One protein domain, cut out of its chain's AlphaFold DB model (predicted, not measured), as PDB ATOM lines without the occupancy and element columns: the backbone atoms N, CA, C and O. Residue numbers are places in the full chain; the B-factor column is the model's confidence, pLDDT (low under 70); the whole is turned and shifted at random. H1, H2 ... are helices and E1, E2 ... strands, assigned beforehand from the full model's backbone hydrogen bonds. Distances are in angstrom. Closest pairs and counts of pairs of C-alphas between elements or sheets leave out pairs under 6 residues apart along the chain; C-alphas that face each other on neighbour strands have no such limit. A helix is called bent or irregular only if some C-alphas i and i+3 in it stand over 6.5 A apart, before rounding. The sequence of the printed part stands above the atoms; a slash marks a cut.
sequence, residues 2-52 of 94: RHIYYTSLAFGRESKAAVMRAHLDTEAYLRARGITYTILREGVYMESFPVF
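This is residues 2 to 52 of the 94 residues of an uncharacterized protein of Sorangium cellulosum (UniProt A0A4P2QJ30). Two strands side by side, E1 and E2, make a narrow ribbon, and one long helix, H1, packs over one face of it, more on E1 than on E2; beyond the end of E2 the last stretch, residues 45 to 52 with the short helix H2, sticks out as a tail. Going along the printed part, E1 runs one way, H1 runs back over the ribbon, E2 runs out again beside E1, and H2 follows. The printed part has 51 residues, with two named helices and two named strands in the order E1, H1, E2, H2; the sheet, E1 next to E2, is parallel, and the class is mixed, helices and strands. The whole is loose, with a radius of gyration of the C-alphas of 12.6 A, and its outline is flat, spanning 39 by 24 by 12 A, the tail adding to the longest span.

E1, residues 4 to 9, and E2, residues 37 to 42, are parallel neighbour strands, with an angle of 25 degrees between their N-to-C directions. C-alphas that face each other are, for instance, those of Ile 4 and Tyr 37, 4.4 A apart, and those of Ser 8 and Arg 41, 4.6 A apart. Across the pair, N of Tyr 6 and O of Thr 38 are within hydrogen-bond range at 2.9 A, and so are N of Leu 40 and O of Tyr 6 at 2.9 A. H1, residues 18 to 32, lies between the two strands along the chain. E1, H1 and E2 form a strand-helix-strand unit, two parallel neighbour strands with a helix between them in the chain, and its crossover is right-handed. H1 and E1 have 4 pairs of C-alphas within 8 A, the closest being those of Ser 8 and His 23 at 5.9 A. H1 and E2 have 2 such pairs, the closest being those of Leu 30 and Tyr 37 at 7.4 A. H2, residues 46 to 52, is apart from E1, and it is apart from H1 too. In H1 every O i to N i+4 pair is within hydrogen-bond range; in H2 0 of 3 are, while 3 of 4 O i to N i+3 pairs are within range.

The printed part begins at Arg 2, and E1 begins with C-alpha 4 at (31.492, -2.586, 445.980) and measures 16.2 A from its first to its last C-alpha. H1, the longest helix with 15 residues, begins with C-alpha 18 at (28.438, -12.745, 425.248) and measures 21.2 A. E2 begins at Tyr 37 and ends at Glu 42, 16.0 A from first to last C-alpha. H2 has 7 residues and measures 10.5 A, ending with C-alpha 52 at (45.872, -12.274, 419.952). H2 is irregular: C-alphas 47 and 50 are 7.4 A apart, where about 5 A is found in a regular helix.

The two C-alphas farthest apart are those of Gly 34 and Pro 50, at 40.0 A, and the first and last printed C-alphas, of Arg 2 and Phe 52, are 38.2 A apart. Residues 45 to 52, of which 46 to 52 belong to H2, stand free; the body without them has 43 residues, spans 31 by 19 by 12 A and has a radius of gyration of 10.6 A. The printed part has no cut. The link from E1 to H1, 8 residues, is short, and those from H1 to E2, 4 residues, and from E2 to H2, 3 residues, are tight. The mean pLDDT of the printed part is 90.8 and that of H2 is 77; one printed residue, Phe 52, is under 70 in this predicted model.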
ATOM      1  N   ARG A   2      30.147  -2.095 452.717       87.31
ATOM      2  CA  ARG A   2      30.110  -0.611 452.700       87.31
ATOM      3  C   ARG A   2      30.238  -0.014 451.294       87.31
ATOM      4  O   ARG A   2      29.637   1.015 451.030       87.31
ATOM      5  N   HIS A   3      30.994  -0.668 450.410       94.75
ATOM      6  CA  HIS A   3      31.222  -0.234 449.029       94.75
ATOM      7  C   HIS A   3      31.618  -1.439 448.172       94.75
ATOM      8  O   HIS A   3      32.387  -2.278 448.642       94.75
ATOM      9  N   ILE A   4      31.108  -1.540 446.944       95.31
ATOM     10  CA  ILE A   4      31.492  -2.586 445.980       95.31
ATOM     11  C   ILE A   4      32.389  -1.978 444.901       95.31
ATOM     12  O   ILE A   4      32.003  -1.008 444.258       95.31
ATOM     13  N   TYR A   5      33.555  -2.570 444.663       96.00
ATOM     14  CA  TYR A   5      34.374  -2.267 443.489       96.00
ATOM     15  C   TYR A   5      34.227  -3.417 442.503       96.00
ATOM     16  O   TYR A   5      34.549  -4.556 442.834       96.00
ATOM     17  N   TYR A   6      33.692  -3.128 441.320       96.12
ATOM     18  CA  TYR A   6      33.445  -4.124 440.286       96.12
ATOM     19  C   TYR A   6      34.287  -3.822 439.051       96.12
ATOM     20  O   TYR A   6      34.226  -2.715 438.513       96.12
ATOM     21  N   THR A   7      35.061  -4.806 438.602       94.75
ATOM     22  CA  THR A   7      35.826  -4.730 437.359       94.75
ATOM     23  C   THR A   7      34.962  -5.208 436.195       94.75
ATOM     24  O   THR A   7      34.439  -6.321 436.175       94.75
ATOM     25  N   SER A   8      34.789  -4.323 435.226       95.00
ATOM     26  CA  SER A   8      34.022  -4.524 434.005       95.00
ATOM     27  C   SER A   8      34.921  -4.312 432.788       95.00
ATOM     28  O   SER A   8      36.083  -3.923 432.911       95.00
ATOM     29  N   LEU A   9      34.386  -4.555 431.598       93.19
ATOM     30  CA  LEU A   9      35.127  -4.431 430.350       93.19
ATOM     31  C   LEU A   9      34.819  -3.094 429.668       93.19
ATOM     32  O   LEU A   9      33.678  -2.627 429.624       93.19
ATOM     33  N   ALA A  10      35.841  -2.482 429.079       90.19
ATOM     34  CA  ALA A  10      35.733  -1.231 428.336       90.19
ATOM     35  C   ALA A  10      35.234  -1.418 426.889       90.19
ATOM     36  O   ALA A  10      35.571  -0.630 426.007       90.19
ATOM     37  N   PHE A  11      34.410  -2.438 426.625       86.56
ATOM     38  CA  PHE A  11      33.732  -2.567 425.336       86.56
ATOM     39  C   PHE A  11      32.482  -1.677 425.280       86.56
ATOM     40  O   PHE A  11      31.889  -1.307 426.301       86.56
ATOM     41  N   GLY A  12      32.069  -1.334 424.058       85.94
ATOM     42  CA  GLY A  12      30.848  -0.567 423.819       85.94
ATOM     43  C   GLY A  12      29.610  -1.257 424.403       85.94
ATOM     44  O   GLY A  12      29.535  -2.483 424.476       85.94
ATOM     45  N   ARG A  13      28.609  -0.467 424.806       89.44
ATOM     46  CA  ARG A  13      27.341  -0.983 425.367       89.44
ATOM     47  C   ARG A  13      26.540  -1.814 424.354       89.44
ATOM     48  O   ARG A  13      25.838  -2.740 424.747       89.44
ATOM     49  N   GLU A  14      26.748  -1.538 423.069       91.75
ATOM     50  CA  GLU A  14      26.173  -2.272 421.935       91.75
ATOM     51  C   GLU A  14      26.955  -3.549 421.575       91.75
ATOM     52  O   GLU A  14      26.674  -4.196 420.567       91.75
ATOM     53  N   SER A  15      27.966  -3.924 422.371       89.88
ATOM     54  CA  SER A  15      28.752  -5.132 422.122       89.88
ATOM     55  C   SER A  15      27.864  -6.375 422.118       89.88
ATOM     56  O   SER A  15      27.106  -6.623 423.057       89.88
ATOM     57  N   LYS A  16      28.007  -7.182 421.063       92.12
ATOM     58  CA  LYS A  16      27.331  -8.478 420.902       92.12
ATOM     59  C   LYS A  16      28.104  -9.634 421.544       92.12
ATOM     60  O   LYS A  16      27.591 -10.747 421.600       92.12
ATOM     61  N   ALA A  17      29.329  -9.395 422.024       90.88
ATOM     62  CA  ALA A  17      30.124 -10.422 422.686       90.88
ATOM     63  C   ALA A  17      29.433 -10.871 423.982       90.88
ATOM     64  O   ALA A  17      29.196 -10.055 424.873       90.88
ATOM     65  N   ALA A  18      29.154 -12.172 424.104       94.62
ATOM     66  CA  ALA A  18      28.438 -12.745 425.248       94.62
ATOM     67  C   ALA A  18      29.091 -12.388 426.595       94.62
ATOM     68  O   ALA A  18      28.400 -12.038 427.549       94.62
ATOM     69  N   VAL A  19      30.428 -12.380 426.645       93.19
ATOM     70  CA  VAL A  19      31.186 -11.982 427.839       93.19
ATOM     71  C   VAL A  19      30.874 -10.535 428.227       93.19
ATOM     72  O   VAL A  19      30.561 -10.262 429.381       93.19
ATOM     73  N   MET A  20      30.865  -9.601 427.267       94.81
ATOM     74  CA  MET A  20      30.515  -8.207 427.552       94.81
ATOM     75  C   MET A  20      29.053  -8.056 427.987       94.81
ATOM     76  O   MET A  20      28.761  -7.259 428.876       94.81
ATOM     77  N   ARG A  21      28.129  -8.827 427.398       96.50
ATOM     78  CA  ARG A  21      26.718  -8.807 427.808       96.50
ATOM     79  C   ARG A  21      26.551  -9.167 429.285       96.50
ATOM     80  O   ARG A  21      25.895  -8.417 429.998       96.50
ATOM     81  N   ALA A  22      27.241 -10.200 429.763       96.56
ATOM     82  CA  ALA A  22      27.212 -10.581 431.177       96.56
ATOM     83  C   ALA A  22      27.742  -9.476 432.116       96.56
ATOM     84  O   ALA A  22      27.192  -9.248 433.200       96.56
ATOM     85  N   HIS A  23      28.782  -8.742 431.700       97.00
ATOM     86  CA  HIS A  23      29.257  -7.575 432.450       97.00
ATOM     87  C   HIS A  23      28.203  -6.461 432.506       97.00
ATOM     88  O   HIS A  23      27.955  -5.913 433.579       97.00
ATOM     89  N   LEU A  24      27.538  -6.150 431.386       96.69
ATOM     90  CA  LEU A  24      26.462  -5.149 431.350       96.69
ATOM     91  C   LEU A  24      25.290  -5.523 432.262       96.69
ATOM     92  O   LEU A  24      24.770  -4.649 432.957       96.69
ATOM     93  N   ASP A  25      24.913  -6.801 432.300       96.94
ATOM     94  CA  ASP A  25      23.845  -7.292 433.174       96.94
ATOM     95  C   ASP A  25      24.223  -7.121 434.654       96.94
ATOM     96  O   ASP A  25      23.418  -6.657 435.465       96.94
ATOM     97  N   THR A  26      25.484  -7.389 435.003       96.19
ATOM     98  CA  THR A  26      25.999  -7.172 436.364       96.19
ATOM     99  C   THR A  26      26.025  -5.683 436.731       96.19
ATOM    100  O   THR A  26      25.628  -5.303 437.833       96.19
ATOM    101  N   GLU A  27      26.438  -4.806 435.813       95.56
ATOM    102  CA  GLU A  27      26.391  -3.359 436.043       95.56
ATOM    103  C   GLU A  27      24.958  -2.844 436.239       95.56
ATOM    104  O   GLU A  27      24.723  -1.984 437.093       95.56
ATOM    105  N   ALA A  28      23.996  -3.363 435.469       95.69
ATOM    106  CA  ALA A  28      22.581  -3.034 435.618       95.69
ATOM    107  C   ALA A  28      22.037  -3.513 436.972       95.69
ATOM    108  O   ALA A  28      21.345  -2.760 437.660       95.69
ATOM    109  N   TYR A  29      22.420  -4.719 437.397       95.81
ATOM    110  CA  TYR A  29      22.076  -5.261 438.709       95.81
ATOM    111  C   TYR A  29      22.586  -4.375 439.857       95.81
ATOM    112  O   TYR A  29      21.824  -4.029 440.764       95.81
ATOM    113  N   LEU A  30      23.853  -3.947 439.803       94.69
ATOM    114  CA  LEU A  30      24.439  -3.065 440.820       94.69
ATOM    115  C   LEU A  30      23.745  -1.695 440.858       94.69
ATOM    116  O   LEU A  30      23.460  -1.182 441.940       94.69
ATOM    117  N   ARG A  31      23.404  -1.134 439.689       93.81
ATOM    118  CA  ARG A  31      22.648   0.126 439.564       93.81
ATOM    119  C   ARG A  31      21.267   0.048 440.205       93.81
ATOM    120  O   ARG A  31      20.877   0.979 440.902       93.81
ATOM    121  N   ALA A  32      20.551  -1.054 439.995       96.31
ATOM    122  CA  ALA A  32      19.187  -1.227 440.487       96.31
ATOM    123  C   ALA A  32      19.103  -1.427 442.010       96.31
ATOM    124  O   ALA A  32      18.042  -1.224 442.598       96.31
ATOM    125  N   ARG A  33      20.196  -1.835 442.670       90.88
ATOM    126  CA  ARG A  33      20.159  -2.252 444.079       90.88
ATOM    127  C   ARG A  33      20.337  -1.153 445.123       90.88
ATOM    128  O   ARG A  33      20.198  -1.453 446.304       90.88
ATOM    129  N   GLY A  34      20.626   0.086 444.721       85.38
ATOM    130  CA  GLY A  34      20.801   1.203 445.661       85.38
ATOM    131  C   GLY A  34      21.987   1.029 446.622       85.38
ATOM    132  O   GLY A  34      22.029   1.660 447.673       85.38
ATOM    133  N   ILE A  35      22.939   0.154 446.284       91.00
ATOM    134  CA  ILE A  35      24.172  -0.076 447.048       91.00
ATOM    135  C   ILE A  35      25.235   0.906 446.547       91.00
ATOM    136  O   ILE A  35      25.284   1.213 445.359       91.00
ATOM    137  N   THR A  36      26.124   1.371 447.421       96.19
ATOM    138  CA  THR A  36      27.281   2.174 447.007       96.19
ATOM    139  C   THR A  36      28.288   1.310 446.243       96.19
ATOM    140  O   THR A  36      28.768   0.294 446.760       96.19
ATOM    141  N   TYR A  37      28.629   1.703 445.015       96.19
ATOM    142  CA  TYR A  37      29.585   0.975 444.183       96.19
ATOM    143  C   TYR A  37      30.437   1.897 443.302       96.19
ATOM    144  O   TYR A  37      30.074   3.038 443.018       96.19
ATOM    145  N   THR A  38      31.548   1.352 442.810       97.19
ATOM    146  CA  THR A  38      32.368   1.901 441.726       97.19
ATOM    147  C   THR A  38      32.573   0.817 440.675       97.19
ATOM    148  O   THR A  38      32.990  -0.293 441.003       97.19
ATOM    149  N   ILE A  39      32.297   1.139 439.410       95.62
ATOM    150  CA  ILE A  39      32.592   0.262 438.273       95.62
ATOM    151  C   ILE A  39      33.876   0.760 437.611       95.62
ATOM    152  O   ILE A  39      33.946   1.913 437.187       95.62
ATOM    153  N   LEU A  40      34.867  -0.119 437.511       94.88
ATOM    154  CA  LEU A  40      36.126   0.108 436.808       94.88
ATOM    155  C   LEU A  40      36.055  -0.637 435.477       94.88
ATOM    156  O   LEU A  40      36.012  -1.862 435.473       94.88
ATOM    157  N   ARG A  41      35.988   0.079 434.353       93.69
ATOM    158  CA  ARG A  41      35.977  -0.534 433.016       93.69
ATOM    159  C   ARG A  41      37.390  -0.567 432.460       93.69
ATOM    160  O   ARG A  41      37.944   0.485 432.156       93.69
ATOM    161  N   GLU A  42      37.952  -1.760 432.328       90.62
ATOM    162  CA  GLU A  42      39.330  -1.953 431.880       90.62
ATOM    163  C   GLU A  42      39.393  -2.354 430.403       90.62
ATOM    164  O   GLU A  42      38.505  -3.029 429.874       90.62
ATOM    165  N   GLY A  43      40.444  -1.881 429.731       87.25
ATOM    166  CA  GLY A  43      40.791  -2.293 428.375       87.25
ATOM    167  C   GLY A  43      41.442  -3.677 428.340       87.25
ATOM    168  O   GLY A  43      41.532  -4.371 429.351       87.25
ATOM    169  N   VAL A  44      41.927  -4.076 427.167       84.88
ATOM    170  CA  VAL A  44      42.638  -5.350 427.006       84.88
ATOM    171  C   VAL A  44      43.947  -5.316 427.793       84.88
ATOM    172  O   VAL A  44      44.715  -4.360 427.687       84.88
ATOM    173  N   TYR A  45      44.214  -6.363 428.570       84.88
ATOM    174  CA  TYR A  45      45.471  -6.484 429.298       84.88
ATOM    175  C   TYR A  45      46.646  -6.639 428.333       84.88
ATOM    176  O   TYR A  45      46.646  -7.541 427.490       84.88
ATOM    177  N   MET A  46      47.667  -5.792 428.479       82.25
ATOM    178  CA  MET A  46      48.870  -5.841 427.639       82.25
ATOM    179  C   MET A  46      49.580  -7.198 427.721       82.25
ATOM    180  O   MET A  46      50.132  -7.685 426.740       82.25
ATOM    181  N   GLU A  47      49.505  -7.854 428.872       82.06
ATOM    182  CA  GLU A  47      50.091  -9.169 429.120       82.06
ATOM    183  C   GLU A  47      49.372 -10.289 428.350       82.06
ATOM    184  O   GLU A  47      49.917 -11.377 428.187       82.06
ATOM    185  N   SER A  48      48.157 -10.029 427.855       77.62
ATOM    186  CA  SER A  48      47.368 -10.979 427.064       77.62
ATOM    187  C   SER A  48      47.599 -10.845 425.557       77.62
ATOM    188  O   SER A  48      47.040 -11.633 424.800       77.62
ATOM    189  N   PHE A  49      48.431  -9.901 425.096       74.81
ATOM    190  CA  PHE A  49      48.733  -9.748 423.667       74.81
ATOM    191  C   PHE A  49      49.197 -11.033 422.970       74.81
ATOM    192  O   PHE A  49      48.705 -11.279 421.871       74.81
ATOM    193  N   PRO A  50      50.024 -11.908 423.579       76.12
ATOM    194  CA  PRO A  50      50.408 -13.169 422.945       76.12
ATOM    195  C   PRO A  50      49.217 -14.037 422.503       76.12
ATOM    196  O   PRO A  50      49.317 -14.731 421.494       76.12
ATOM    197  N   VAL A  51      48.069 -13.943 423.192       74.25
ATOM    198  CA  VAL A  51      46.820 -14.631 422.816       74.25
ATOM    199  C   VAL A  51      46.312 -14.171 421.455       74.25
ATOM    200  O   VAL A  51      45.896 -14.991 420.641       74.25
ATOM    201  N   PHE A  52      46.360 -12.866 421.196       69.88
ATOM    202  CA  PHE A  52      45.872 -12.274 419.952       69.88
ATOM    203  C   PHE A  52      46.871 -12.414 418.798       69.88
ATOM    204  O   PHE A  52      46.483 -12.274 417.645       69.88
TER     205      PHE A  52